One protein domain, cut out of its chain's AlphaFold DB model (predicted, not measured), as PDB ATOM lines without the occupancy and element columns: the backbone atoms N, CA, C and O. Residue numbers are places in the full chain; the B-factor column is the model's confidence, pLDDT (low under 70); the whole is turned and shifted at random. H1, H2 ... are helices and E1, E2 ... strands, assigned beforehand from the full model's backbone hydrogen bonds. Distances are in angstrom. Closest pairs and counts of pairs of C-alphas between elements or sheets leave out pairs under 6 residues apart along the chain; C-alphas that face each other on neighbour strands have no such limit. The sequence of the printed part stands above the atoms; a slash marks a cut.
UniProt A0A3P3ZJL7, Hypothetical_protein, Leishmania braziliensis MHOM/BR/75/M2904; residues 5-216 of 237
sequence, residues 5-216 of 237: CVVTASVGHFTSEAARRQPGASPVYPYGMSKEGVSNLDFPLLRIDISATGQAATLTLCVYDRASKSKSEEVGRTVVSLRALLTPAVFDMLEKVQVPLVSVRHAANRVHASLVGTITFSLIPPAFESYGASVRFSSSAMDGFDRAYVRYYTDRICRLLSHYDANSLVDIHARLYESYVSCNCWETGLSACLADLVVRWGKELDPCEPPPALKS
ATOM      1  N   CYS A   5     -36.784  39.099  61.717       89.50
ATOM      2  CA  CYS A   5     -36.907  38.117  60.649       89.50
ATOM      3  C   CYS A   5     -36.107  38.596  59.432       89.50
ATOM      4  O   CYS A   5     -36.221  39.762  59.041       89.50
ATOM      5  N   VAL A   6     -35.293  37.719  58.852       92.69
ATOM      6  CA  VAL A   6     -34.434  38.010  57.699       92.69
ATOM      7  C   VAL A   6     -34.669  36.963  56.625       92.69
ATOM      8  O   VAL A   6     -34.696  35.775  56.921       92.69
ATOM      9  N   VAL A   7     -34.807  37.403  55.381       94.12
ATOM     10  CA  VAL A   7     -34.864  36.523  54.213       94.12
ATOM     11  C   VAL A   7     -33.554  36.646  53.456       94.12
ATOM     12  O   VAL A   7     -33.080  37.759  53.219       94.12
ATOM     13  N   THR A   8     -32.987  35.516  53.051       94.94
ATOM     14  CA  THR A   8     -31.885  35.474  52.091       94.94
ATOM     15  C   THR A   8     -32.339  34.809  50.805       94.94
ATOM     16  O   THR A   8     -33.107  33.848  50.831       94.94
ATOM     17  N   ALA A   9     -31.832  35.305  49.685       95.31
ATOM     18  CA  ALA A   9     -32.015  34.720  48.373       95.31
ATOM     19  C   ALA A   9     -30.647  34.434  47.756       95.31
ATOM     20  O   ALA A   9     -29.825  35.345  47.623       95.31
ATOM     21  N   SER A  10     -30.413  33.179  47.384       94.19
ATOM     22  CA  SER A  10     -29.122  32.705  46.892       94.19
ATOM     23  C   SER A  10     -29.262  32.007  45.546       94.19
ATOM     24  O   SER A  10     -30.154  31.180  45.358       94.19
ATOM     25  N   VAL A  11     -28.358  32.325  44.623       91.88
ATOM     26  CA  VAL A  11     -28.251  31.708  43.298       91.88
ATOM     27  C   VAL A  11     -26.766  31.495  42.997       91.88
ATOM     28  O   VAL A  11     -25.992  32.447  42.906       91.88
ATOM     29  N   GLY A  12     -26.339  30.234  42.887       87.38
ATOM     30  CA  GLY A  12     -24.915  29.897  42.795       87.38
ATOM     31  C   GLY A  12     -24.129  30.445  43.994       87.38
ATOM     32  O   GLY A  12     -24.455  30.150  45.142       87.38
ATOM     33  N   HIS A  13     -23.107  31.262  43.732       86.50
ATOM     34  CA  HIS A  13     -22.309  31.924  44.775       86.50
ATOM     35  C   HIS A  13     -22.870  33.282  45.211       86.50
ATOM     36  O   HIS A  13     -22.390  33.865  46.183       86.50
ATOM     37  N   PHE A  14     -23.871  33.804  44.502       89.94
ATOM     38  CA  PHE A  14     -24.476  35.082  44.831       89.94
ATOM     39  C   PHE A  14     -25.510  34.899  45.944       89.94
ATOM     40  O   PHE A  14     -26.347  34.001  45.879       89.94
ATOM     41  N   THR A  15     -25.471  35.758  46.963       92.31
ATOM     42  CA  THR A  15     -26.469  35.800  48.041       92.31
ATOM     43  C   THR A  15     -26.839  37.245  48.345       92.31
ATOM     44  O   THR A  15     -25.966  38.094  48.508       92.31
ATOM     45  N   SER A  16     -28.138  37.512  48.443       93.31
ATOM     46  CA  SER A  16     -28.704  38.786  48.887       93.31
ATOM     47  C   SER A  16     -29.536  38.565  50.144       93.31
ATOM     48  O   SER A  16     -30.164  37.516  50.285       93.31
ATOM     49  N   GLU A  17     -29.557  39.537  51.055       93.25
ATOM     50  CA  GLU A  17     -30.340  39.467  52.289       93.25
ATOM     51  C   GLU A  17     -31.183  40.719  52.523       93.25
ATOM     52  O   GLU A  17     -30.799  41.833  52.167       93.25
ATOM     53  N   ALA A  18     -32.342  40.529  53.153       90.44
ATOM     54  CA  ALA A  18     -33.257  41.596  53.519       90.44
ATOM     55  C   ALA A  18     -33.906  41.300  54.873       90.44
ATOM     56  O   ALA A  18     -34.474  40.232  55.095       90.44
ATOM     57  N   ALA A  19     -33.849  42.271  55.782       89.56
ATOM     58  CA  ALA A  19     -34.576  42.213  57.043       89.56
ATOM     59  C   ALA A  19     -36.026  42.676  56.851       89.56
ATOM     60  O   ALA A  19     -36.301  43.570  56.045       89.56
ATOM     61  N   ARG A  20     -36.948  42.092  57.623       87.19
ATOM     62  CA  ARG A  20     -38.358  42.490  57.635       87.19
ATOM     63  C   ARG A  20     -38.479  43.980  57.938       87.19
ATOM     64  O   ARG A  20     -37.810  44.496  58.840       87.19
ATOM     65  N   ARG A  21     -39.347  44.675  57.205       83.31
ATOM     66  CA  ARG A  21     -39.599  46.103  57.423       83.31
ATOM     67  C   ARG A  21     -40.192  46.322  58.810       83.31
ATOM     68  O   ARG A  21     -41.101  45.606  59.226       83.31
ATOM     69  N   GLN A  22     -39.687  47.326  59.525       78.88
ATOM     70  CA  GLN A  22     -40.339  47.757  60.758       78.88
ATOM     71  C   GLN A  22     -41.615  48.541  60.427       78.88
ATOM     72  O   GLN A  22     -41.646  49.247  59.413       78.88
ATOM     73  N   PRO A  23     -42.656  48.451  61.273       71.38
ATOM     74  CA  PRO A  23     -43.846  49.280  61.128       71.38
ATOM     75  C   PRO A  23     -43.467  50.764  61.021       71.38
ATOM     76  O   PRO A  23     -42.725  51.274  61.857       71.38
ATOM     77  N   GLY A  24     -43.946  51.447  59.976       68.88
ATOM     78  CA  GLY A  24     -43.666  52.870  59.734       68.88
ATOM     79  C   GLY A  24     -42.357  53.186  58.998       68.88
ATOM     80  O   GLY A  24     -42.051  54.360  58.808       68.88
ATOM     81  N   ALA A  25     -41.584  52.185  58.556       67.06
ATOM     82  CA  ALA A  25     -40.405  52.425  57.724       67.06
ATOM     83  C   ALA A  25     -40.793  53.001  56.347       67.06
ATOM     84  O   ALA A  25     -41.702  52.492  55.688       67.06
ATOM     85  N   SER A  26     -40.072  54.032  55.893       64.19
ATOM     86  CA  SER A  26     -40.286  54.625  54.571       64.19
ATOM     87  C   SER A  26     -40.042  53.586  53.468       64.19
ATOM     88  O   SER A  26     -38.964  52.987  53.425       64.19
ATOM     89  N   PRO A  27     -41.005  53.357  52.562       63.12
ATOM     90  CA  PRO A  27     -40.805  52.456  51.436       63.12
ATOM     91  C   PRO A  27     -39.726  53.012  50.501       63.12
ATOM     92  O   PRO A  27     -39.783  54.162  50.070       63.12
ATOM     93  N   VAL A  28     -38.745  52.175  50.172       63.84
ATOM     94  CA  VAL A  28     -37.843  52.419  49.045       63.84
ATOM     95  C   VAL A  28     -38.568  51.944  47.794       63.84
ATOM     96  O   VAL A  28     -38.960  50.777  47.725       63.84
ATOM     97  N   TYR A  29     -38.769  52.850  46.839       62.78
ATOM     98  CA  TYR A  29     -39.430  52.568  45.567       62.78
ATOM     99  C   TYR A  29     -38.370  52.333  44.492       62.78
ATOM    100  O   TYR A  29     -37.748  53.291  44.031       62.78
ATOM    101  N   PRO A  30     -38.122  51.088  44.079       61.38
ATOM    102  CA  PRO A  30     -37.389  50.867  42.850       61.38
ATOM    103  C   PRO A  30     -38.248  51.272  41.655       61.38
ATOM    104  O   PRO A  30     -39.481  51.234  41.698       61.38
ATOM    105  N   TYR A  31     -37.564  51.667  40.586       57.31
ATOM    106  CA  TYR A  31     -38.176  52.116  39.343       57.31
ATOM    107  C   TYR A  31     -39.221  51.111  38.833       57.31
ATOM    108  O   TYR A  31     -38.927  49.927  38.683       57.31
ATOM    109  N   GLY A  32     -40.437  51.598  38.565       57.97
ATOM    110  CA  GLY A  32     -41.516  50.827  37.936       57.97
ATOM    111  C   GLY A  32     -42.518  50.148  38.880       57.97
ATOM    112  O   GLY A  32     -43.517  49.628  38.395       57.97
ATOM    113  N   MET A  33     -42.316  50.170  40.204       63.34
ATOM    114  CA  MET A  33     -43.283  49.616  41.168       63.34
ATOM    115  C   MET A  33     -44.215  50.704  41.719       63.34
ATOM    116  O   MET A  33     -43.749  51.757  42.158       63.34
ATOM    117  N   SER A  34     -45.530  50.442  41.745       66.75
ATOM    118  CA  SER A  34     -46.490  51.369  42.359       66.75
ATOM    119  C   SER A  34     -46.332  51.409  43.881       66.75
ATOM    120  O   SER A  34     -45.816  50.480  44.514       66.75
ATOM    121  N   LYS A  35     -46.820  52.493  44.491       65.50
ATOM    122  CA  LYS A  35     -46.802  52.661  45.944       65.50
ATOM    123  C   LYS A  35     -47.586  51.558  46.658       65.50
ATOM    124  O   LYS A  35     -47.105  51.059  47.675       65.50
ATOM    125  N   GLU A  36     -48.724  51.140  46.102       66.81
ATOM    126  CA  GLU A  36     -49.536  50.042  46.643       66.81
ATOM    127  C   GLU A  36     -48.827  48.685  46.520       66.81
ATOM    128  O   GLU A  36     -48.906  47.850  47.422       66.81
ATOM    129  N   GLY A  37     -48.090  48.460  45.426       65.19
ATOM    130  CA  GLY A  37     -47.311  47.235  45.232       65.19
ATOM    131  C   GLY A  37     -46.199  47.081  46.270       65.19
ATOM    132  O   GLY A  37     -45.989  45.992  46.802       65.19
ATOM    133  N   VAL A  38     -45.519  48.180  46.615       65.00
ATOM    134  CA  VAL A  38     -44.417  48.177  47.589       65.00
ATOM    135  C   VAL A  38     -44.917  48.144  49.034       65.00
ATOM    136  O   VAL A  38     -44.239  47.555  49.877       65.00
ATOM    137  N   SER A  39     -46.067  48.748  49.353       64.38
ATOM    138  CA  SER A  39     -46.600  48.764  50.726       64.38
ATOM    139  C   SER A  39     -47.022  47.386  51.233       64.38
ATOM    140  O   SER A  39     -47.009  47.161  52.438       64.38
ATOM    141  N   ASN A  40     -47.345  46.462  50.326       70.69
ATOM    142  CA  ASN A  40     -47.753  45.095  50.663       70.69
ATOM    143  C   ASN A  40     -46.573  44.132  50.876       70.69
ATOM    144  O   ASN A  40     -46.789  42.956  51.160       70.69
ATOM    145  N   LEU A  41     -45.329  44.598  50.717       74.44
ATOM    146  CA  LEU A  41     -44.145  43.771  50.919       74.44
ATOM    147  C   LEU A  41     -43.691  43.803  52.383       74.44
ATOM    148  O   LEU A  41     -43.288  44.855  52.892       74.44
ATOM    149  N   ASP A  42     -43.662  42.629  53.018       81.00
ATOM    150  CA  ASP A  42     -43.062  42.429  54.346       81.00
ATOM    151  C   ASP A  42     -41.547  42.701  54.351       81.00
ATOM    152  O   ASP A  42     -40.983  43.148  55.355       81.00
ATOM    153  N   PHE A  43     -40.884  42.451  53.220       85.31
ATOM    154  CA  PHE A  43     -39.440  42.578  53.043       85.31
ATOM    155  C   PHE A  43     -39.103  43.571  51.919       85.31
ATOM    156  O   PHE A  43     -39.854  43.700  50.952       85.31
ATOM    157  N   PRO A  44     -37.974  44.295  52.011       84.44
ATOM    158  CA  PRO A  44     -37.389  44.994  50.870       84.44
ATOM    159  C   PRO A  44     -37.152  44.072  49.664       84.44
ATOM    160  O   PRO A  44     -37.011  42.861  49.812       84.44
ATOM    161  N   LEU A  45     -37.061  44.668  48.473       85.62
ATOM    162  CA  LEU A  45     -36.724  43.926  47.263       85.62
ATOM    163  C   LEU A  45     -35.279  43.423  47.308       85.62
ATOM    164  O   LEU A  45     -34.355  44.174  47.618       85.62
ATOM    165  N   LEU A  46     -35.114  42.150  46.959       88.62
ATOM    166  CA  LEU A  46     -33.829  41.476  46.849       88.62
ATOM    167  C   LEU A  46     -33.383  41.492  45.389       88.62
ATOM    168  O   LEU A  46     -34.105  41.021  44.510       88.62
ATOM    169  N   ARG A  47     -32.188  42.025  45.127       88.25
ATOM    170  CA  ARG A  47     -31.553  41.926  43.809       88.25
ATOM    171  C   ARG A  47     -30.726  40.655  43.765       88.25
ATOM    172  O   ARG A  47     -29.908  40.440  44.653       88.25
ATOM    173  N   ILE A  48     -30.920  39.865  42.718       87.38
ATOM    174  CA  ILE A  48     -30.235  38.592  42.519       87.38
ATOM    175  C   ILE A  48     -29.464  38.646  41.205       87.38
ATOM    176  O   ILE A  48     -30.027  39.032  40.183       87.38
ATOM    177  N   ASP A  49     -28.184  38.285  41.249       85.81
ATOM    178  CA  ASP A  49     -27.359  38.107  40.057       85.81
ATOM    179  C   ASP A  49     -27.355  36.630  39.640       85.81
ATOM    180  O   ASP A  49     -27.142  35.738  40.462       85.81
ATOM    181  N   ILE A  50     -27.614  36.384  38.357       84.00
ATOM    182  CA  ILE A  50     -27.734  35.049  37.757       84.00
ATOM    183  C   ILE A  50     -26.618  34.770  36.734       84.00
ATOM    184  O   ILE A  50     -26.574  33.690  36.145       84.00
ATOM    185  N   SER A  51     -25.712  35.729  36.520       73.00
ATOM    186  CA  SER A  51     -24.693  35.719  35.459       73.00
ATOM    187  C   SER A  51     -23.736  34.524  35.512       73.00
ATOM    188  O   SER A  51     -23.295  34.044  34.472       73.00
ATOM    189  N   ALA A  52     -23.451  34.005  36.707       65.69
ATOM    190  CA  ALA A  52     -22.542  32.879  36.912       65.69
ATOM    191  C   ALA A  52     -23.232  31.503  36.867       65.69
ATOM    192  O   ALA A  52     -22.609  30.494  37.201       65.69
ATOM    193  N   THR A  53     -24.522  31.441  36.525       68.62
ATOM    194  CA  THR A  53     -25.298  30.207  36.680       68.62
ATOM    195  C   THR A  53     -25.521  29.469  35.369       68.62
ATOM    196  O   THR A  53     -25.888  30.048  34.350       68.62
ATOM    197  N   GLY A  54     -25.234  28.164  35.391       68.75
ATOM    198  CA  GLY A  54     -25.463  27.271  34.259       68.75
ATOM    199  C   GLY A  54     -26.949  26.971  34.042       68.75
ATOM    200  O   GLY A  54     -27.826  27.505  34.715       68.75
ATOM    201  N   GLN A  55     -27.235  26.046  33.125       67.25
ATOM    202  CA  GLN A  55     -28.606  25.718  32.723       67.25
ATOM    203  C   GLN A  55     -29.491  25.181  33.861       67.25
ATOM    204  O   GLN A  55     -30.698  25.266  33.742       67.25
ATOM    205  N   ALA A  56     -28.944  24.658  34.961       70.56
ATOM    206  CA  ALA A  56     -29.717  24.099  36.080       70.56
ATOM    207  C   ALA A  56     -29.702  24.997  37.333       70.56
ATOM    208  O   ALA A  56     -29.660  24.508  38.460       70.56
ATOM    209  N   ALA A  57     -29.667  26.318  37.145       84.00
ATOM    210  CA  ALA A  57     -29.647  27.266  38.250       84.00
ATOM    211  C   ALA A  57     -30.881  27.109  39.156       84.00
ATOM    212  O   ALA A  57     -32.025  27.133  38.695       84.00
ATOM    213  N   THR A  58     -30.647  27.006  40.459       93.62
ATOM    214  CA  THR A  58     -31.699  27.018  41.477       93.62
ATOM    215  C   THR A  58     -31.639  28.306  42.277       93.62
ATOM    216  O   THR A  58     -30.555  28.804  42.590       93.62
ATOM    217  N   LEU A  59     -32.809  28.812  42.648       95.00
ATOM    218  CA  LEU A  59     -32.948  29.870  43.635       95.00
ATOM    219  C   LEU A  59     -33.254  29.234  44.989       95.00
ATOM    220  O   LEU A  59     -34.252  28.535  45.143       95.00
ATOM    221  N   THR A  60     -32.398  29.493  45.968       96.62
ATOM    222  CA  THR A  60     -32.619  29.091  47.355       96.62
ATOM    223  C   THR A  60     -33.105  30.295  48.140       96.62
ATOM    224  O   THR A  60     -32.433  31.328  48.169       96.62
ATOM    225  N   LEU A  61     -34.258  30.163  48.786       96.88
ATOM    226  CA  LEU A  61     -34.778  31.154  49.720       96.88
ATOM    227  C   LEU A  61     -34.697  30.578  51.130       96.88
ATOM    228  O   LEU A  61     -35.232  29.498  51.385       96.88
ATOM    229  N   CYS A  62     -34.063  31.306  52.042       96.00
ATOM    230  CA  CYS A  62     -33.996  30.940  53.454       96.00
ATOM    231  C   CYS A  62     -34.591  32.054  54.310       96.00
ATOM    232  O   CYS A  62     -34.409  33.240  54.031       96.00
ATOM    233  N   VAL A  63     -35.280  31.664  55.376       94.81
ATOM    234  CA  VAL A  63     -35.816  32.562  56.397       94.81
ATOM    235  C   VAL A  63     -35.053  32.313  57.686       94.81
ATOM    236  O   VAL A  63     -34.945  31.174  58.135       94.81
ATOM    237  N   TYR A  64     -34.554  33.379  58.298       93.38
ATOM    238  CA  TYR A  64     -33.800  33.349  59.542       93.38
ATOM    239  C   TYR A  64     -34.493  34.174  60.619       93.38
ATOM    240  O   TYR A  64     -34.977  35.279  60.359       93.38
ATOM    241  N   ASP A  65     -34.453  33.673  61.848       91.19
ATOM    242  CA  ASP A  65     -34.672  34.478  63.040       91.19
ATOM    243  C   ASP A  65     -33.318  35.003  63.530       91.19
ATOM    244  O   ASP A  65     -32.419  34.246  63.913       91.19
ATOM    245  N   ARG A  66     -33.144  36.322  63.470       86.94
ATOM    246  CA  ARG A  66     -31.907  37.010  63.831       86.94
ATOM    247  C   ARG A  66     -32.107  37.740  65.152       86.94
ATOM    248  O   ARG A  66     -32.711  38.816  65.201       86.94
ATOM    249  N   ALA A  67     -31.533  37.169  66.210       80.12
ATOM    250  CA  ALA A  67     -31.465  37.781  67.537       80.12
ATOM    251  C   ALA A  67     -30.291  38.775  67.653       80.12
ATOM    252  O   ALA A  67     -30.384  39.771  68.371       80.12
ATOM    253  N   SER A  68     -29.186  38.522  66.941       68.69
ATOM    254  CA  SER A  68     -28.031  39.423  66.820       68.69
ATOM    255  C   SER A  68     -27.290  39.185  65.496       68.69
ATOM    256  O   SER A  68     -27.550  38.203  64.805       68.69
ATOM    257  N   LYS A  69     -26.326  40.049  65.135       69.00
ATOM    258  CA  LYS A  69     -25.498  39.857  63.923       69.00
ATOM    259  C   LYS A  69     -24.713  38.538  63.920       69.00
ATOM    260  O   LYS A  69     -24.422  38.021  62.852       69.00
ATOM    261  N   SER A  70     -24.366  38.016  65.095       72.19
ATOM    262  CA  SER A  70     -23.608  36.771  65.264       72.19
ATOM    263  C   SER A  70     -24.484  35.558  65.582       72.19
ATOM    264  O   SER A  70     -23.967  34.448  65.672       72.19
ATOM    265  N   LYS A  71     -25.794  35.752  65.777       78.50
ATOM    266  CA  LYS A  71     -26.734  34.692  66.140       78.50
ATOM    267  C   LYS A  71     -27.989  34.785  65.276       78.50
ATOM    268  O   LYS A  71     -28.927  35.527  65.584       78.50
ATOM    269  N   SER A  72     -27.973  34.005  64.204       84.38
ATOM    270  CA  SER A  72     -29.107  33.746  63.321       84.38
ATOM    271  C   SER A  72     -29.425  32.258  63.327       84.38
ATOM    272  O   SER A  72     -28.529  31.444  63.099       84.38
ATOM    273  N   GLU A  73     -30.682  31.913  63.568       90.38
ATOM    274  CA  GLU A  73     -31.191  30.549  63.428       90.38
ATOM    275  C   GLU A  73     -32.017  30.460  62.148       90.38
ATOM    276  O   GLU A  73     -32.828  31.341  61.869       90.38
ATOM    277  N   GLU A  74     -31.803  29.417  61.351       92.69
ATOM    278  CA  GLU A  74     -32.632  29.178  60.175       92.69
ATOM    279  C   GLU A  74     -34.003  28.647  60.597       92.69
ATOM    280  O   GLU A  74     -34.120  27.583  61.202       92.69
ATOM    281  N   VAL A  75     -35.044  29.397  60.251       93.50
ATOM    282  CA  VAL A  75     -36.440  29.013  60.471       93.50
ATOM    283  C   VAL A  75     -36.855  27.990  59.425       93.50
ATOM    284  O   VAL A  75     -37.434  26.961  59.764       93.50
ATOM    285  N   GLY A  76     -36.521  28.243  58.161       95.75
ATOM    286  CA  GLY A  76     -36.740  27.285  57.092       95.75
ATOM    287  C   GLY A  76     -36.189  27.742  55.753       95.75
ATOM    288  O   GLY A  76     -35.763  28.887  55.590       95.75
ATOM    289  N   ARG A  77     -36.225  26.827  54.791       97.00
ATOM    290  CA  ARG A  77     -35.708  27.011  53.441       97.00
ATOM    291  C   ARG A  77     -36.601  26.380  52.388       97.00
ATOM    292  O   ARG A  77     -37.413  25.502  52.680       97.00
ATOM    293  N   THR A  78     -36.408  26.835  51.162       97.75
ATOM    294  CA  THR A  78     -36.994  26.269  49.951       97.75
ATOM    295  C   THR A  78     -36.046  26.477  48.775       97.75
ATOM    296  O   THR A  78     -35.274  27.442  48.750       97.75
ATOM    297  N   VAL A  79     -36.090  25.573  47.807       97.19
ATOM    298  CA  VAL A  79     -35.274  25.581  46.597       97.19
ATOM    299  C   VAL A  79     -36.201  25.466  45.394       97.19
ATOM    300  O   VAL A  79     -36.984  24.523  45.261       97.19
ATOM    301  N   VAL A  80     -36.103  26.440  44.495       96.75
ATOM    302  CA  VAL A  80     -36.982  26.571  43.332       96.75
ATOM    303  C   VAL A  80     -36.172  26.595  42.037       96.75
ATOM    304  O   VAL A  80     -35.025  27.047  42.002       96.75
ATOM    305  N   SER A  81     -36.771  26.088  40.958       95.38
ATOM    306  CA  SER A  81     -36.161  26.091  39.622       95.38
ATOM    307  C   SER A  81     -36.147  27.516  39.089       95.38
ATOM    308  O   SER A  81     -37.207  28.091  38.834       95.38
ATOM    309  N   LEU A  82     -34.956  28.080  38.886       93.00
ATOM    310  CA  LEU A  82     -34.849  29.406  38.292       93.00
ATOM    311  C   LEU A  82     -35.298  29.366  36.826       93.00
ATOM    312  O   LEU A  82     -35.992  30.272  36.384       93.00
ATOM    313  N   ARG A  83     -35.001  28.283  36.094       92.50
ATOM    314  CA  ARG A  83     -35.469  28.109  34.711       92.50
ATOM    315  C   ARG A  83     -36.975  28.204  34.582       92.50
ATOM    316  O   ARG A  83     -37.457  28.919  33.706       92.50
ATOM    317  N   ALA A  84     -37.707  27.503  35.442       94.31
ATOM    318  CA  ALA A  84     -39.160  27.556  35.451       94.31
ATOM    319  C   ALA A  84     -39.637  28.988  35.672       94.31
ATOM    320  O   ALA A  84     -40.387  29.519  34.859       94.31
ATOM    321  N   LEU A  85     -39.120  29.638  36.712       93.50
ATOM    322  CA  LEU A  85     -39.501  30.996  37.080       93.50
ATOM    323  C   LEU A  85     -39.178  32.050  36.015       93.50
ATOM    324  O   LEU A  85     -39.885  33.046  35.903       93.50
ATOM    325  N   LEU A  86     -38.111  31.843  35.245       91.75
ATOM    326  CA  LEU A  86     -37.693  32.747  34.177       91.75
ATOM    327  C   LEU A  86     -38.331  32.408  32.823       91.75
ATOM    328  O   LEU A  86     -38.096  33.130  31.853       91.75
ATOM    329  N   THR A  87     -39.109  31.326  32.714       92.38
ATOM    330  CA  THR A  87     -39.748  30.914  31.460       92.38
ATOM    331  C   THR A  87     -41.188  31.433  31.388       92.38
ATOM    332  O   THR A  87     -42.040  30.916  32.109       92.38
ATOM    333  N   PRO A  88     -41.511  32.370  30.471       91.56
ATOM    334  CA  PRO A  88     -42.830  33.013  30.429       91.56
ATOM    335  C   PRO A  88     -44.018  32.063  30.224       91.56
ATOM    336  O   PRO A  88     -45.105  32.324  30.715       91.56
ATOM    337  N   ALA A  89     -43.824  30.940  29.523       92.69
ATOM    338  CA  ALA A  89     -44.878  29.935  29.359       92.69
ATOM    339  C   ALA A  89     -45.239  29.228  30.682       92.69
ATOM    340  O   ALA A  89     -46.349  28.718  30.833       92.69
ATOM    341  N   VAL A  90     -44.308  29.208  31.644       94.62
ATOM    342  CA  VAL A  90     -44.450  28.537  32.941       94.62
ATOM    343  C   VAL A  90     -44.893  29.510  34.031       94.62
ATOM    344  O   VAL A  90     -45.799  29.196  34.811       94.62
ATOM    345  N   PHE A  91     -44.274  30.690  34.083       93.50
ATOM    346  CA  PHE A  91     -44.611  31.756  35.018       93.50
ATOM    347  C   PHE A  91     -44.702  33.104  34.304       93.50
ATOM    348  O   PHE A  91     -43.764  33.522  33.629       93.50
ATOM    349  N   ASP A  92     -45.824  33.797  34.504       89.44
ATOM    350  CA  ASP A  92     -45.966  35.183  34.084       89.44
ATOM    351  C   ASP A  92     -45.077  36.093  34.931       89.44
ATOM    352  O   ASP A  92     -44.775  35.839  36.102       89.44
ATOM    353  N   MET A  93     -44.705  37.217  34.331       79.19
ATOM    354  CA  MET A  93     -43.988  38.283  35.017       79.19
ATOM    355  C   MET A  93     -44.845  38.831  36.152       79.19
ATOM    356  O   MET A  93     -46.041  39.039  35.967       79.19
ATOM    357  N   LEU A  94     -44.230  39.109  37.307       81.94
ATOM    358  CA  LEU A  94     -44.912  39.593  38.520       81.94
ATOM    359  C   LEU A  94     -45.892  38.602  39.154       81.94
ATOM    360  O   LEU A  94     -46.523  38.938  40.161       81.94
ATOM    361  N   GLU A  95     -46.020  37.389  38.623       90.00
ATOM    362  CA  GLU A  95     -46.881  36.417  39.260       90.00
ATOM    363  C   GLU A  95     -46.358  36.036  40.649       90.00
ATOM    364  O   GLU A  95     -45.158  35.856  40.875       90.00
ATOM    365  N   LYS A  96     -47.297  35.897  41.588       92.44
ATOM    366  CA  LYS A  96     -47.029  35.377  42.923       92.44
ATOM    367  C   LYS A  96     -46.816  33.870  42.865       92.44
ATOM    368  O   LYS A  96     -47.739  33.112  42.585       92.44
ATOM    369  N   VAL A  97     -45.612  33.453  43.214       95.06
ATOM    370  CA  VAL A  97     -45.223  32.059  43.381       95.06
ATOM    371  C   VAL A  97     -45.272  31.717  44.859       95.06
ATOM    372  O   VAL A  97     -44.696  32.428  45.684       95.06
ATOM    373  N   GLN A  98     -45.968  30.633  45.186       96.06
ATOM    374  CA  GLN A  98     -46.072  30.099  46.537       96.06
ATOM    375  C   GLN A  98     -45.352  28.761  46.599       96.06
ATOM    376  O   GLN A  98     -45.603  27.885  45.775       96.06
ATOM    377  N   VAL A  99     -44.452  28.607  47.566       97.00
ATOM    378  CA  VAL A  99     -43.714  27.357  47.773       97.00
ATOM    379  C   VAL A  99     -43.592  27.037  49.262       97.00
ATOM    380  O   VAL A  99     -43.546  27.956  50.093       97.00
ATOM    381  N   PRO A 100     -43.556  25.743  49.627       97.19
ATOM    382  CA  PRO A 100     -43.433  25.323  51.016       97.19
ATOM    383  C   PRO A 100     -42.111  25.800  51.618       97.19
ATOM    384  O   PRO A 100     -41.059  25.723  50.984       97.19
ATOM    385  N   LEU A 101     -42.174  26.267  52.864       96.81
ATOM    386  CA  LEU A 101     -41.015  26.630  53.668       96.81
ATOM    387  C   LEU A 101     -40.777  25.534  54.707       96.81
ATOM    388  O   LEU A 101     -41.638  25.284  55.555       96.81
ATOM    389  N   VAL A 102     -39.613  24.891  54.655       97.44
ATOM    390  CA  VAL A 102     -39.310  23.703  55.464       97.44
ATOM    391  C   VAL A 102     -38.147  23.984  56.407       97.44
ATOM    392  O   VAL A 102     -37.086  24.426  55.971       97.44
ATOM    393  N   SER A 103     -38.322  23.700  57.695       95.81
ATOM    394  CA  SER A 103     -37.224  23.679  58.662       95.81
ATOM    395  C   SER A 103     -36.499  22.350  58.567       95.81
ATOM    396  O   SER A 103     -37.137  21.304  58.671       95.81
ATOM    397  N   VAL A 104     -35.180  22.382  58.385       92.00
ATOM    398  CA  VAL A 104     -34.340  21.182  58.348       92.00
ATOM    399  C   VAL A 104     -33.339  21.254  59.492       92.00
ATOM    400  O   VAL A 104     -32.519  22.167  59.569       92.00
ATOM    401  N   ARG A 105     -33.400  20.279  60.395       89.12
ATOM    402  CA  ARG A 105     -32.516  20.165  61.557       89.12
ATOM    403  C   ARG A 105     -31.756  18.849  61.502       89.12
ATOM    404  O   ARG A 105     -32.346  17.774  61.406       89.12
ATOM    405  N   HIS A 106     -30.435  18.934  61.603       85.00
ATOM    406  CA  HIS A 106     -29.558  17.770  61.680       85.00
ATOM    407  C   HIS A 106     -29.247  17.478  63.149       85.00
ATOM    408  O   HIS A 106     -28.646  18.305  63.832       85.00
ATOM    409  N   ALA A 107     -29.655  16.310  63.644       82.12
ATOM    410  CA  ALA A 107     -29.388  15.881  65.014       82.12
ATOM    411  C   ALA A 107     -28.988  14.403  65.031       82.12
ATOM    412  O   ALA A 107     -29.735  13.562  64.543       82.12
ATOM    413  N   ALA A 108     -27.815  14.094  65.598       76.56
ATOM    414  CA  ALA A 108     -27.349  12.728  65.883       76.56
ATOM    415  C   ALA A 108     -27.615  11.711  64.744       76.56
ATOM    416  O   ALA A 108     -28.292  10.704  64.941       76.56
ATOM    417  N   ASN A 109     -27.097  11.994  63.541       81.38
ATOM    418  CA  ASN A 109     -27.251  11.187  62.313       81.38
ATOM    419  C   ASN A 109     -28.673  11.094  61.736       81.38
ATOM    420  O   ASN A 109     -28.921  10.292  60.837       81.38
ATOM    421  N   ARG A 110     -29.611  11.913  62.212       82.50
ATOM    422  CA  ARG A 110     -30.965  12.013  61.663       82.50
ATOM    423  C   ARG A 110     -31.217  13.408  61.111       82.50
ATOM    424  O   ARG A 110     -30.822  14.411  61.707       82.50
ATOM    425  N   VAL A 111     -31.927  13.456  59.992       86.50
ATOM    426  CA  VAL A 111     -32.463  14.691  59.416       86.50
ATOM    427  C   VAL A 111     -33.918  14.792  59.844       86.50
ATOM    428  O   VAL A 111     -34.707  13.893  59.567       86.50
ATOM    429  N   HIS A 112     -34.252  15.850  60.572       90.06
ATOM    430  CA  HIS A 112     -35.624  16.168  60.945       90.06
ATOM    431  C   HIS A 112     -36.074  17.326  60.070       90.06
ATOM    432  O   HIS A 112     -35.474  18.400  60.121       90.06
ATOM    433  N   ALA A 113     -37.109  17.095  59.272       93.75
ATOM    434  CA  ALA A 113     -37.718  18.120  58.445       93.75
ATOM    435  C   ALA A 113     -39.154  18.365  58.906       93.75
ATOM    436  O   ALA A 113     -39.890  17.413  59.171       93.75
ATOM    437  N   SER A 114     -39.557  19.627  58.988       94.88
ATOM    438  CA  SER A 114     -40.942  20.003  59.263       94.88
ATOM    439  C   SER A 114     -41.368  21.174  58.390       94.88
ATOM    440  O   SER A 114     -40.616  22.128  58.185       94.88
ATOM    441  N   LEU A 115     -42.595  21.114  57.873       95.62
ATOM    442  CA  LEU A 115     -43.207  22.245  57.187       95.62
ATOM    443  C   LEU A 115     -43.487  23.346  58.218       95.62
ATOM    444  O   LEU A 115     -44.240  23.130  59.165       95.62
ATOM    445  N   VAL A 116     -42.872  24.516  58.046       95.25
ATOM    446  CA  VAL A 116     -43.032  25.665  58.958       95.25
ATOM    447  C   VAL A 116     -43.885  26.782  58.370       95.25
ATOM    448  O   VAL A 116     -44.283  27.694  59.089       95.25
ATOM    449  N   GLY A 117     -44.186  26.721  57.073       94.56
ATOM    450  CA  GLY A 117     -45.089  27.665  56.432       94.56
ATOM    451  C   GLY A 117     -44.987  27.651  54.916       94.56
ATOM    452  O   GLY A 117     -44.609  26.659  54.296       94.56
ATOM    453  N   THR A 118     -45.327  28.780  54.310       95.50
ATOM    454  CA  THR A 118     -45.244  29.013  52.866       95.50
ATOM    455  C   THR A 118     -44.584  30.362  52.645       95.50
ATOM    456  O   THR A 118     -44.916  31.332  53.326       95.50
ATOM    457  N   ILE A 119     -43.657  30.433  51.694       94.06
ATOM    458  CA  ILE A 119     -43.113  31.706  51.226       94.06
ATOM    459  C   ILE A 119     -43.798  32.078  49.916       94.06
ATOM    460  O   ILE A 119     -43.957  31.249  49.023       94.06
ATOM    461  N   THR A 120     -44.233  33.334  49.829       95.00
ATOM    462  CA  THR A 120     -44.803  33.913  48.612       95.00
ATOM    463  C   THR A 120     -43.859  34.980  48.093       95.00
ATOM    464  O   THR A 120     -43.481  35.881  48.840       95.00
ATOM    465  N   PHE A 121     -43.489  34.900  46.823       93.25
ATOM    466  CA  PHE A 121     -42.612  35.877  46.183       93.25
ATOM    467  C   PHE A 121     -42.989  36.057  44.713       93.25
ATOM    468  O   PHE A 121     -43.796  35.312  44.171       93.25
ATOM    469  N   SER A 122     -42.412  37.058  44.064       91.50
ATOM    470  CA  SER A 122     -42.532  37.285  42.624       91.50
ATOM    471  C   SER A 122     -41.179  37.715  42.082       91.50
ATOM    472  O   SER A 122     -40.401  38.346  42.803       91.50
ATOM    473  N   LEU A 123     -40.908  37.422  40.814       88.56
ATOM    474  CA  LEU A 123     -39.691  37.863  40.139       88.56
ATOM    475  C   LEU A 123     -40.003  38.921  39.090       88.56
ATOM    476  O   LEU A 123     -41.046  38.903  38.435       88.56
ATOM    477  N   ILE A 124     -39.078  39.869  38.981       85.12
ATOM    478  CA  ILE A 124     -39.165  41.015  38.086       85.12
ATOM    479  C   ILE A 124     -37.772  41.213  37.494       85.12
ATOM    480  O   ILE A 124     -36.803  41.271  38.262       85.12
ATOM    481  N   PRO A 125     -37.623  41.305  36.165       81.62
ATOM    482  CA  PRO A 125     -36.361  41.692  35.569       81.62
ATOM    483  C   PRO A 125     -36.116  43.170  35.873       81.62
ATOM    484  O   PRO A 125     -37.069  43.943  36.039       81.62
ATOM    485  N   PRO A 126     -34.855  43.610  35.893       79.31
ATOM    486  CA  PRO A 126     -34.565  45.026  35.764       79.31
ATOM    487  C   PRO A 126     -35.256  45.604  34.518       79.31
ATOM    488  O   PRO A 126     -35.453  44.915  33.514       79.31
ATOM    489  N   ALA A 127     -35.657  46.875  34.589       71.44
ATOM    490  CA  ALA A 127     -36.314  47.535  33.468       71.44
ATOM    491  C   ALA A 127     -35.455  47.422  32.196       71.44
ATOM    492  O   ALA A 127     -34.245  47.634  32.249       71.44
ATOM    493  N   PHE A 128     -36.101  47.124  31.064       66.94
ATOM    494  CA  PHE A 128     -35.474  46.967  29.743       66.94
ATOM    495  C   PHE A 128     -34.547  45.749  29.571       66.94
ATOM    496  O   PHE A 128     -33.920  45.615  28.522       66.94
ATOM    497  N   GLU A 129     -34.502  44.826  30.534       73.06
ATOM    498  CA  GLU A 129     -33.773  43.564  30.399       73.06
ATOM    499  C   GLU A 129     -34.719  42.398  30.074       73.06
ATOM    500  O   GLU A 129     -35.856  42.328  30.544       73.06
ATOM    501  N   SER A 130     -34.234  41.453  29.266       74.00
ATOM    502  CA  SER A 130     -34.905  40.174  29.023       74.00
ATOM    503  C   SER A 130     -33.981  39.028  29.411       74.00
ATOM    504  O   SER A 130     -32.763  39.110  29.238       74.00
ATOM    505  N   TYR A 131     -34.550  37.948  29.943       77.25
ATOM    506  CA  TYR A 131     -33.764  36.788  30.341       77.25
ATOM    507  C   TYR A 131     -33.254  36.032  29.109       77.25
ATOM    508  O   TYR A 131     -34.027  35.640  28.221       77.25
ATOM    509  N   GLY A 132     -31.943  35.786  29.072       78.50
ATOM    510  CA  GLY A 132     -31.308  34.999  28.018       78.50
ATOM    511  C   GLY A 132     -31.965  33.625  27.856       78.50
ATOM    512  O   GLY A 132     -32.472  33.041  28.811       78.50
ATOM    513  N   ALA A 133     -31.978  33.088  26.635       83.44
ATOM    514  CA  ALA A 133     -32.550  31.762  26.373       83.44
ATOM    515  C   ALA A 133     -31.811  30.632  27.121       83.44
ATOM    516  O   ALA A 133     -32.398  29.591  27.391       83.44
ATOM    517  N   SER A 134     -30.548  30.850  27.497       83.56
ATOM    518  CA  SER A 134     -29.709  29.890  28.227       83.56
ATOM    519  C   SER A 134     -30.175  29.595  29.657       83.56
ATOM    520  O   SER A 134     -29.837  28.539  30.186       83.56
ATOM    521  N   VAL A 135     -30.935  30.503  30.277       86.62
ATOM    522  CA  VAL A 135     -31.432  30.379  31.662       86.62
ATOM    523  C   VAL A 135     -32.929  30.065  31.722       86.62
ATOM    524  O   VAL A 135     -33.548  30.177  32.774       86.62
ATOM    525  N   ARG A 136     -33.525  29.686  30.587       91.06
ATOM    526  CA  ARG A 136     -34.941  29.326  30.442       91.06
ATOM    527  C   ARG A 136     -35.066  27.884  29.963       91.06
ATOM    528  O   ARG A 136     -34.085  27.278  29.529       91.06
ATOM    529  N   PHE A 137     -36.268  27.323  30.030       92.81
ATOM    530  CA  PHE A 137     -36.537  26.080  29.317       92.81
ATOM    531  C   PHE A 137     -36.453  26.301  27.804       92.81
ATOM    532  O   PHE A 137     -36.754  27.385  27.297       92.81
ATOM    533  N   SER A 138     -36.007  25.270  27.086       91.69
ATOM    534  CA  SER A 138     -35.916  25.309  25.630       91.69
ATOM    535  C   SER A 138     -37.307  25.417  25.006       91.69
ATOM    536  O   SER A 138     -38.292  24.949  25.575       91.69
ATOM    537  N   SER A 139     -37.390  25.956  23.786       91.19
ATOM    538  CA  SER A 139     -38.657  25.991  23.046       91.19
ATOM    539  C   SER A 139     -39.265  24.597  22.865       91.19
ATOM    540  O   SER A 139     -40.480  24.468  22.878       91.19
ATOM    541  N   SER A 140     -38.430  23.556  22.745       91.81
ATOM    542  CA  SER A 140     -38.881  22.164  22.626       91.81
ATOM    543  C   SER A 140     -39.528  21.621  23.899       91.81
ATOM    544  O   SER A 140     -40.463  20.837  23.809       91.81
ATOM    545  N   ALA A 141     -39.057  22.033  25.079       91.56
ATOM    546  CA  ALA A 141     -39.656  21.636  26.351       91.56
ATOM    547  C   ALA A 141     -40.997  22.341  26.604       91.56
ATOM    548  O   ALA A 141     -41.811  21.863  27.386       91.56
ATOM    549  N   MET A 142     -41.210  23.491  25.957       94.62
ATOM    550  CA  MET A 142     -42.428  24.295  26.078       94.62
ATOM    551  C   MET A 142     -43.480  23.969  25.014       94.62
ATOM    552  O   MET A 142     -44.564  24.551  25.041       94.62
ATOM    553  N   ASP A 143     -43.177  23.076  24.073       92.31
ATOM    554  CA  ASP A 143     -44.130  22.683  23.042       92.31
ATOM    555  C   ASP A 143     -45.291  21.900  23.665       92.31
ATOM    556  O   ASP A 143     -45.081  20.960  24.429       92.31
ATOM    557  N   GLY A 144     -46.521  22.345  23.406       91.12
ATOM    558  CA  GLY A 144     -47.723  21.800  24.041       91.12
ATOM    559  C   GLY A 144     -47.830  22.012  25.560       91.12
ATOM    560  O   GLY A 144     -48.755  21.475  26.163       91.12
ATOM    561  N   PHE A 145     -46.928  22.778  26.192       95.44
ATOM    562  CA  PHE A 145     -46.897  22.950  27.649       95.44
ATOM    563  C   PHE A 145     -48.212  23.518  28.196       95.44
ATOM    564  O   PHE A 145     -48.599  24.648  27.876       95.44
ATOM    565  N   ASP A 146     -48.870  22.763  29.083       95.88
ATOM    566  CA  ASP A 146     -50.058  23.228  29.795       95.88
ATOM    567  C   ASP A 146     -49.736  23.607  31.245       95.88
ATOM    568  O   ASP A 146     -49.550  22.783  32.145       95.88
ATOM    569  N   ARG A 147     -49.711  24.919  31.469       95.31
ATOM    570  CA  ARG A 147     -49.425  25.530  32.764       95.31
ATOM    571  C   ARG A 147     -50.412  25.129  33.862       95.31
ATOM    572  O   ARG A 147     -49.997  24.970  35.009       95.31
ATOM    573  N   ALA A 148     -51.700  25.007  33.543       95.25
ATOM    574  CA  ALA A 148     -52.726  24.686  34.532       95.25
ATOM    575  C   ALA A 148     -52.598  23.227  34.979       95.25
ATOM    576  O   ALA A 148     -52.651  22.944  36.176       95.25
ATOM    577  N   TYR A 149     -52.340  22.322  34.035       95.94
ATOM    578  CA  TYR A 149     -52.115  20.907  34.309       95.94
ATOM    579  C   TYR A 149     -50.885  20.673  35.198       95.94
ATOM    580  O   TYR A 149     -50.960  19.977  36.212       95.94
ATOM    581  N   VAL A 150     -49.749  21.297  34.871       96.94
ATOM    582  CA  VAL A 150     -48.511  21.138  35.655       96.94
ATOM    583  C   VAL A 150     -48.675  21.657  37.081       96.94
ATOM    584  O   VAL A 150     -48.228  21.010  38.033       96.94
ATOM    585  N   ARG A 151     -49.351  22.796  37.254       95.88
ATOM    586  CA  ARG A 151     -49.643  23.360  38.581       95.88
ATOM    587  C   ARG A 151     -50.580  22.486  39.385       95.88
ATOM    588  O   ARG A 151     -50.296  22.224  40.546       95.88
ATOM    589  N   TYR A 152     -51.629  21.974  38.749       96.25
ATOM    590  CA  TYR A 152     -52.568  21.058  39.379       96.25
ATOM    591  C   TYR A 152     -51.850  19.859  40.022       96.25
ATOM    592  O   TYR A 152     -52.058  19.574  41.202       96.25
ATOM    593  N   TYR A 153     -50.946  19.195  39.293       97.25
ATOM    594  CA  TYR A 153     -50.186  18.076  39.862       97.25
ATOM    595  C   TYR A 153     -49.121  18.521  40.863       97.25
ATOM    596  O   TYR A 153     -48.930  17.846  41.873       97.25
ATOM    597  N   THR A 154     -48.458  19.655  40.627       96.94
ATOM    598  CA  THR A 154     -47.489  20.222  41.578       96.94
ATOM    599  C   THR A 154     -48.141  20.471  42.937       96.94
ATOM    600  O   THR A 154     -47.609  20.041  43.960       96.94
ATOM    601  N   ASP A 155     -49.322  21.086  42.956       95.69
ATOM    602  CA  ASP A 155     -50.057  21.388  44.182       95.69
ATOM    603  C   ASP A 155     -50.505  20.116  44.901       95.69
ATOM    604  O   ASP A 155     -50.350  20.016  46.119       95.69
ATOM    605  N   ARG A 156     -51.017  19.116  44.170       95.94
ATOM    606  CA  ARG A 156     -51.419  17.824  44.756       95.94
ATOM    607  C   ARG A 156     -50.240  17.072  45.362       95.94
ATOM    608  O   ARG A 156     -50.335  16.597  46.491       95.94
ATOM    609  N   ILE A 157     -49.112  17.017  44.652       96.94
ATOM    610  CA  ILE A 157     -47.879  16.394  45.148       96.94
ATOM    611  C   ILE A 157     -47.387  17.118  46.407       96.94
ATOM    612  O   ILE A 157     -47.073  16.467  47.404       96.94
ATOM    613  N   CYS A 158     -47.372  18.454  46.405       96.12
ATOM    614  CA  CYS A 158     -46.990  19.247  47.572       96.12
ATOM    615  C   CYS A 158     -47.912  18.994  48.775       96.12
ATOM    616  O   CYS A 158     -47.415  18.805  49.886       96.12
ATOM    617  N   ARG A 159     -49.236  18.950  48.572       94.69
ATOM    618  CA  ARG A 159     -50.200  18.646  49.643       94.69
ATOM    619  C   ARG A 159     -49.973  17.254  50.214       94.69
ATOM    620  O   ARG A 159     -49.824  17.126  51.424       94.69
ATOM    621  N   LEU A 160     -49.848  16.236  49.365       95.31
ATOM    622  CA  LEU A 160     -49.575  14.872  49.814       95.31
ATOM    623  C   LEU A 160     -48.289  14.819  50.654       95.31
ATOM    624  O   LEU A 160     -48.304  14.368  51.796       95.31
ATOM    625  N   LEU A 161     -47.185  15.353  50.129       95.50
ATOM    626  CA  LEU A 161     -45.898  15.349  50.827       95.50
ATOM    627  C   LEU A 161     -45.918  16.162  52.130       95.50
ATOM    628  O   LEU A 161     -45.201  15.808  53.062       95.50
ATOM    629  N   SER A 162     -46.768  17.186  52.250       94.25
ATOM    630  CA  SER A 162     -46.905  17.958  53.494       94.25
ATOM    631  C   SER A 162     -47.364  17.128  54.694       94.25
ATOM    632  O   SER A 162     -47.027  17.468  55.828       94.25
ATOM    633  N   HIS A 163     -48.059  16.015  54.449       92.31
ATOM    634  CA  HIS A 163     -48.527  15.107  55.493       92.31
ATOM    635  C   HIS A 163     -47.550  13.970  55.805       92.31
ATOM    636  O   HIS A 163     -47.578  13.441  56.916       92.31
ATOM    637  N   TYR A 164     -46.696  13.590  54.849       93.25
ATOM    638  CA  TYR A 164     -45.915  12.350  54.930       93.25
ATOM    639  C   TYR A 164     -44.396  12.549  54.899       93.25
ATOM    640  O   TYR A 164     -43.679  11.833  55.593       93.25
ATOM    641  N   ASP A 165     -43.891  13.506  54.119       93.94
ATOM    642  CA  ASP A 165     -42.455  13.711  53.919       93.94
ATOM    643  C   ASP A 165     -42.126  15.189  53.661       93.94
ATOM    644  O   ASP A 165     -41.938  15.644  52.529       93.94
ATOM    645  N   ALA A 166     -41.996  15.939  54.756       94.69
ATOM    646  CA  ALA A 166     -41.596  17.339  54.706       94.69
ATOM    647  C   ALA A 166     -40.176  17.539  54.147       94.69
ATOM    648  O   ALA A 166     -39.875  18.619  53.646       94.69
ATOM    649  N   ASN A 167     -39.296  16.531  54.197       95.00
ATOM    650  CA  ASN A 167     -37.934  16.675  53.683       95.00
ATOM    651  C   ASN A 167     -37.937  16.813  52.155       95.00
ATOM    652  O   ASN A 167     -37.234  17.664  51.613       95.00
ATOM    653  N   SER A 168     -38.778  16.039  51.463       95.56
ATOM    654  CA  SER A 168     -38.933  16.156  50.008       95.56
ATOM    655  C   SER A 168     -39.537  17.486  49.552       95.56
ATOM    656  O   SER A 168     -39.410  17.817  48.376       95.56
ATOM    657  N   LEU A 169     -40.161  18.262  50.446       96.88
ATOM    658  CA  LEU A 169     -40.728  19.572  50.115       96.88
ATOM    659  C   LEU A 169     -39.680  20.681  49.954       96.88
ATOM    660  O   LEU A 169     -39.997  21.703  49.350       96.88
ATOM    661  N   VAL A 170     -38.454  20.504  50.461       97.19
ATOM    662  CA  VAL A 170     -37.413  21.551  50.418       97.19
ATOM    663  C   VAL A 170     -37.139  21.996  48.983       97.19
ATOM    664  O   VAL A 170     -37.087  23.189  48.713       97.19
ATOM    665  N   ASP A 171     -36.976  21.052  48.065       96.75
ATOM    666  CA  ASP A 171     -36.606  21.274  46.667       96.75
ATOM    667  C   ASP A 171     -37.677  20.780  45.689       96.75
ATOM    668  O   ASP A 171     -37.402  20.647  44.497       96.75
ATOM    669  N   ILE A 172     -38.903  20.515  46.162       97.12
ATOM    670  CA  ILE A 172     -39.956  19.895  45.346       97.12
ATOM    671  C   ILE A 172     -40.247  20.686  44.072       97.12
ATOM    672  O   ILE A 172     -40.378  20.103  42.999       97.12
ATOM    673  N   HIS A 173     -40.272  22.018  44.159       97.38
ATOM    674  CA  HIS A 173     -40.473  22.866  42.992       97.38
ATOM    675  C   HIS A 173     -39.332  22.679  41.990       97.38
ATOM    676  O   HIS A 173     -39.580  22.491  40.803       97.38
ATOM    677  N   ALA A 174     -38.073  22.755  42.427       96.69
ATOM    678  CA  ALA A 174     -36.953  22.521  41.522       96.69
ATOM    679  C   ALA A 174     -37.046  21.117  40.906       96.69
ATOM    680  O   ALA A 174     -37.040  20.977  39.689       96.69
ATOM    681  N   ARG A 175     -37.254  20.090  41.727       96.50
ATOM    682  CA  ARG A 175     -37.321  18.695  41.295       96.50
ATOM    683  C   ARG A 175     -38.399  18.448  40.239       96.50
ATOM    684  O   ARG A 175     -38.094  17.879  39.199       96.50
ATOM    685  N   LEU A 176     -39.635  18.896  40.461       97.00
ATOM    686  CA  LEU A 176     -40.733  18.634  39.526       97.00
ATOM    687  C   LEU A 176     -40.510  19.315  38.170       97.00
ATOM    688  O   LEU A 176     -40.647  18.683  37.121       97.00
ATOM    689  N   TYR A 177     -40.117  20.589  38.176       96.81
ATOM    690  CA  TYR A 177     -39.887  21.328  36.938       96.81
ATOM    691  C   TYR A 177     -38.636  20.842  36.198       96.81
ATOM    692  O   TYR A 177     -38.658  20.674  34.979       96.81
ATOM    693  N   GLU A 178     -37.552  20.558  36.914       95.00
ATOM    694  CA  GLU A 178     -36.319  20.099  36.282       95.00
ATOM    695  C   GLU A 178     -36.419  18.649  35.792       95.00
ATOM    696  O   GLU A 178     -35.892  18.342  34.728       95.00
ATOM    697  N   SER A 179     -37.121  17.755  36.492       95.44
ATOM    698  CA  SER A 179     -37.251  16.355  36.064       95.44
ATOM    699  C   SER A 179     -38.305  16.146  34.980       95.44
ATOM    700  O   SER A 179     -38.070  15.359  34.064       95.44
ATOM    701  N   TYR A 180     -39.449  16.833  35.067       96.50
ATOM    702  CA  TYR A 180     -40.591  16.545  34.197       96.50
ATOM    703  C   TYR A 180     -40.820  17.596  33.115       96.50
ATOM    704  O   TYR A 180     -41.087  17.253  31.962       96.50
ATOM    705  N   VAL A 181     -40.690  18.880  33.453       95.31
ATOM    706  CA  VAL A 181     -40.927  19.958  32.483       95.31
ATOM    707  C   VAL A 181     -39.734  20.110  31.545       95.31
ATOM    708  O   VAL A 181     -39.924  20.163  30.334       95.31
ATOM    709  N   SER A 182     -38.502  20.088  32.062       93.50
ATOM    710  CA  SER A 182     -37.305  20.240  31.217       93.50
ATOM    711  C   SER A 182     -37.136  19.117  30.178       93.50
ATOM    712  O   SER A 182     -36.620  19.360  29.088       93.50
ATOM    713  N   CYS A 183     -37.629  17.914  30.493       92.12
ATOM    714  CA  CYS A 183     -37.575  16.723  29.641       92.12
ATOM    715  C   CYS A 183     -38.817  16.541  28.749       92.12
ATOM    716  O   CYS A 183     -38.922  15.520  28.072       92.12
ATOM    717  N   ASN A 184     -39.762  17.486  28.765       94.50
ATOM    718  CA  ASN A 184     -41.055  17.388  28.081       94.50
ATOM    719  C   ASN A 184     -41.846  16.095  28.386       94.50
ATOM    720  O   ASN A 184     -42.478  15.513  27.509       94.50
ATOM    721  N   CYS A 185     -41.794  15.615  29.630       95.19
ATOM    722  CA  CYS A 185     -42.525  14.423  30.077       95.19
ATOM    723  C   CYS A 185     -43.512  14.736  31.210       95.19
ATOM    724  O   CYS A 185     -43.910  13.853  31.966       95.19
ATOM    725  N   TRP A 186     -43.909  16.001  31.343       95.75
ATOM    726  CA  TRP A 186     -44.788  16.488  32.405       95.75
ATOM    727  C   TRP A 186     -46.210  15.927  32.326       95.75
ATOM    728  O   TRP A 186     -46.810  15.693  33.374       95.75
ATOM    729  N   GLU A 187     -46.723  15.657  31.125       94.38
ATOM    730  CA  GLU A 187     -48.086  15.155  30.916       94.38
ATOM    731  C   GLU A 187     -48.312  13.819  31.637       94.38
ATOM    732  O   GLU A 187     -49.211  13.680  32.468       94.38
ATOM    733  N   THR A 188     -47.438  12.845  31.383       94.88
ATOM    734  CA  THR A 188     -47.519  11.507  31.977       94.88
ATOM    735  C   THR A 188     -46.718  11.408  33.272       94.88
ATOM    736  O   THR A 188     -47.187  10.815  34.243       94.88
ATOM    737  N   GLY A 189     -45.543  12.034  33.333       96.69
ATOM    738  CA  GLY A 189     -44.593  11.894  34.432       96.69
ATOM    739  C   GLY A 189     -45.077  12.470  35.759       96.69
ATOM    740  O   GLY A 189     -44.855  11.845  36.794       96.69
ATOM    741  N   LEU A 190     -45.789  13.604  35.758       97.12
ATOM    742  CA  LEU A 190     -46.332  14.180  36.996       97.12
ATOM    743  C   LEU A 190     -47.463  13.322  37.575       97.12
ATOM    744  O   LEU A 190     -47.512  13.092  38.783       97.12
ATOM    745  N   SER A 191     -48.341  12.808  36.712       96.12
ATOM    746  CA  SER A 191     -49.428  11.921  37.133       96.12
ATOM    747  C   SER A 191     -48.906  10.586  37.675       96.12
ATOM    748  O   SER A 191     -49.364  10.132  38.726       96.12
ATOM    749  N   ALA A 192     -47.891  10.009  37.025       97.25
ATOM    750  CA  ALA A 192     -47.208   8.806  37.486       97.25
ATOM    751  C   ALA A 192     -46.475   9.048  38.813       97.25
ATOM    752  O   ALA A 192     -46.604   8.252  39.736       97.25
ATOM    753  N   CYS A 193     -45.789  10.189  38.953       97.06
ATOM    754  CA  CYS A 193     -45.134  10.585  40.200       97.06
ATOM    755  C   CYS A 193     -46.125  10.634  41.369       97.06
ATOM    756  O   CYS A 193     -45.856  10.082  42.436       97.06
ATOM    757  N   LEU A 194     -47.291  11.256  41.167       96.62
ATOM    758  CA  LEU A 194     -48.333  11.295  42.188       96.62
ATOM    759  C   LEU A 194     -48.842   9.888  42.527       96.62
ATOM    760  O   LEU A 194     -48.969   9.562  43.706       96.62
ATOM    761  N   ALA A 195     -49.095   9.044  41.522       96.50
ATOM    762  CA  ALA A 195     -49.524   7.664  41.740       96.50
ATOM    763  C   ALA A 195     -48.495   6.866  42.563       96.50
ATOM    764  O   ALA A 195     -48.867   6.199  43.529       96.50
ATOM    765  N   ASP A 196     -47.206   7.001  42.251       97.25
ATOM    766  CA  ASP A 196     -46.117   6.355  42.989       97.25
ATOM    767  C   ASP A 196     -46.037   6.840  44.441       97.25
ATOM    768  O   ASP A 196     -45.818   6.045  45.362       97.25
ATOM    769  N   LEU A 197     -46.234   8.141  44.676       96.38
ATOM    770  CA  LEU A 197     -46.281   8.700  46.026       96.38
ATOM    771  C   LEU A 197     -47.493   8.191  46.811       96.38
ATOM    772  O   LEU A 197     -47.347   7.883  47.992       96.38
ATOM    773  N   VAL A 198     -48.652   8.041  46.166       95.94
ATOM    774  CA  VAL A 198     -49.858   7.474  46.789       95.94
ATOM    775  C   VAL A 198     -49.658   6.003  47.154       95.94
ATOM    776  O   VAL A 198     -50.041   5.576  48.243       95.94
ATOM    777  N   VAL A 199     -49.008   5.221  46.289       96.94
ATOM    778  CA  VAL A 199     -48.643   3.827  46.598       96.94
ATOM    779  C   VAL A 199     -47.680   3.765  47.784       96.94
ATOM    780  O   VAL A 199     -47.805   2.884  48.635       96.94
ATOM    781  N   ARG A 200     -46.728   4.700  47.861       96.00
ATOM    782  CA  ARG A 200     -45.698   4.722  48.906       96.00
ATOM    783  C   ARG A 200     -46.217   5.179  50.268       96.00
ATOM    784  O   ARG A 200     -45.831   4.597  51.277       96.00
ATOM    785  N   TRP A 201     -47.027   6.234  50.302       93.62
ATOM    786  CA  TRP A 201     -47.386   6.941  51.536       93.62
ATOM    787  C   TRP A 201     -48.849   6.778  51.948       93.62
ATOM    788  O   TRP A 201     -49.191   7.021  53.104       93.62
ATOM    789  N   GLY A 202     -49.703   6.319  51.037       91.12
ATOM    790  CA  GLY A 202     -51.137   6.188  51.251       91.12
ATOM    791  C   GLY A 202     -51.950   7.185  50.429       91.12
ATOM    792  O   GLY A 202     -51.432   7.959  49.628       91.12
ATOM    793  N   LYS A 203     -53.271   7.120  50.602       90.75
ATOM    794  CA  LYS A 203     -54.224   7.927  49.834       90.75
ATOM    795  C   LYS A 203     -54.090   9.411  50.166       90.75
ATOM    796  O   LYS A 203     -53.771   9.776  51.293       90.75
ATOM    797  N   GLU A 204     -54.417  10.251  49.191       90.94
ATOM    798  CA  GLU A 204     -54.602  11.680  49.425       90.94
ATOM    799  C   GLU A 204     -55.689  11.913  50.481       90.94
ATOM    800  O   GLU A 204     -56.733  11.255  50.472       90.94
ATOM    801  N   LEU A 205     -55.412  12.830  51.408       85.25
ATOM    802  CA  LEU A 205     -56.311  13.153  52.516       85.25
ATOM    803  C   LEU A 205     -57.385  14.167  52.106       85.25
ATOM    804  O   LEU A 205     -58.500  14.121  52.621       85.25
ATOM    805  N   ASP A 206     -57.055  15.043  51.156       83.38
ATOM    806  CA  ASP A 206     -57.935  16.112  50.703       83.38
ATOM    807  C   ASP A 206     -58.672  15.731  49.411       83.38
ATOM    808  O   ASP A 206     -58.057  15.204  48.473       83.38
ATOM    809  N   PRO A 207     -59.977  16.040  49.298       81.12
ATOM    810  CA  PRO A 207     -60.697  15.895  48.042       81.12
ATOM    811  C   PRO A 207     -60.082  16.811  46.977       81.12
ATOM    812  O   PRO A 207     -59.824  17.992  47.215       81.12
ATOM    813  N   CYS A 208     -59.862  16.259  45.785       83.94
ATOM    814  CA  CYS A 208     -59.287  16.983  44.658       83.94
ATOM    815  C   CYS A 208     -60.271  17.031  43.489       83.94
ATOM    816  O   CYS A 208     -60.917  16.037  43.160       83.94
ATOM    817  N   GLU A 209     -60.352  18.194  42.849       89.00
ATOM    818  CA  GLU A 209     -61.062  18.373  41.581       89.00
ATOM    819  C   GLU A 209     -60.442  17.499  40.477       89.00
ATOM    820  O   GLU A 209     -59.274  17.114  40.592       89.00
ATOM    821  N   PRO A 210     -61.185  17.165  39.407       89.12
ATOM    822  CA  PRO A 210     -60.618  16.449  38.266       89.12
ATOM    823  C   PRO A 210     -59.481  17.248  37.599       89.12
ATOM    824  O   PRO A 210     -59.471  18.480  37.669       89.12
ATOM    825  N   PRO A 211     -58.518  16.568  36.945       91.25
ATOM    826  CA  PRO A 211     -57.430  17.246  36.253       91.25
ATOM    827  C   PRO A 211     -57.972  18.152  35.133       91.25
ATOM    828  O   PRO A 211     -58.940  17.779  34.461       91.25
ATOM    829  N   PRO A 212     -57.346  19.321  34.895       92.38
ATOM    830  CA  PRO A 212     -57.687  20.177  33.765       92.38
ATOM    831  C   PRO A 212     -57.578  19.425  32.434       92.38
ATOM    832  O   PRO A 212     -56.654  18.637  32.234       92.38
ATOM    833  N   ALA A 213     -58.503  19.691  31.507       89.62
ATOM    834  CA  ALA A 213     -58.431  19.134  30.163       89.62
ATOM    835  C   ALA A 213     -57.224  19.713  29.412       89.62
ATOM    836  O   ALA A 213     -57.053  20.932  29.347       89.62
ATOM    837  N   LEU A 214     -56.406  18.839  28.827       88.25
ATOM    838  CA  LEU A 214     -55.282  19.250  27.995       88.25
ATOM    839  C   LEU A 214     -55.795  19.855  26.691       88.25
ATOM    840  O   LEU A 214     -56.736  19.348  26.073       88.25
ATOM    841  N   LYS A 215     -55.170  20.949  26.262       79.94
ATOM    842  CA  LYS A 215     -55.506  21.595  24.994       79.94
ATOM    843  C   LYS A 215     -55.140  20.653  23.851       79.94
ATOM    844  O   LYS A 215     -53.994  20.226  23.742       79.94
ATOM    845  N   SER A 216     -56.113  20.333  23.001       63.19
ATOM    846  CA  SER A 216     -55.863  19.498  21.831       63.19
ATOM    847  C   SER A 216     -54.908  20.220  20.874       63.19
ATOM    848  O   SER A 216     -55.056  21.412  20.599       63.19
TER     849      SER A 216
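AT A GLANCE: This is residues 5 to 216 of the 237 residues of the protein "Hypothetical_protein" of Leishmania braziliensis MHOM/BR/75/M2904 (UniProt A0A3P3ZJL7). A twisted wall of four antiparallel strands, E2 E1 E3 E4, has the long hairpin E5 and E6 packed on its edge strand E4, and three helices gather beyond: H4 packs on E4, with H3 and H5 side by side farther out. The short helix H1, between two long links, lies far from these helices. The 212 printed residues hold named elements in the order E1 E2 H1 E3 E4 H2 E5 E6 H3 H4 H5, a mixed class of helices and strands. The whole is compact, with a radius of gyration of the C-alphas of 18.3 A and spans of 49 by 48 by 32 A.

HOW THE PARTS SIT: Start with E1, residues 5 to 11, and E2, residues 14 to 19, a hairpin with N 9 and O 16 within hydrogen-bond range at 2.8 A. H1, residues 35 to 39, is not on the sheet. E3, residues 58 to 68, and E4, residues 71 to 81, form a hairpin with N 63 and O 76 at 2.8 A; between E1 and E3, N 8 and O 62 are 2.9 A apart. E2, H1 and E3 make a split strand-helix-strand unit, two strands running the same way with E1 between them, its crossover right-handed. H2, residues 82 to 86, only grazes the sheet. E5, residues 97 to 107, and E6, residues 110 to 121, form a hairpin with N 103 and O 114 at 2.8 A; the closest C-alphas of E4 and E5, Gly 76 and Ser 103, are 4.0 A apart. H3, residues 147 to 164, H4, residues 172 to 181, and H5, residues 186 to 201, form an up-and-down bundle, each running against the one before. H3 and H5 touch at a shallow tilt of 14 degrees, the same way, closest at C-alphas 157 and 194, 5.9 A. H4 stands at the level of the four-stranded sheet, its C-alpha 174 closest to E4 at C-alpha 81, 4.1 A. Every O i to N i+4 pair is within hydrogen-bond range in H1, H2 and H4, against 12 of 14 in H3 and 11 of 12 in H5.

IN THESE COORDINATES: Find C-alpha 5 at (-36.907, 38.117, 60.649), where E1 begins. E5 spans 31.3 A, E6 30.7 A, E4 29.4 A and E3 28.5 A. H3 runs 26.0 A from C-alpha 147 at (-49.425, 25.530, 32.764), and H5 runs 21.5 A to C-alpha 201 at (-47.386, 6.941, 51.536).

THE WHOLE: The farthest C-alphas, Ser 70 and Ser 216, are 56.8 A apart. The printed part has no cut; its long links are E2 to H1, H1 to E3 and E6 to H3. Confidence is under 70 at residues 24 to 39, 52 to 55, 68 to 69, 128 and 216.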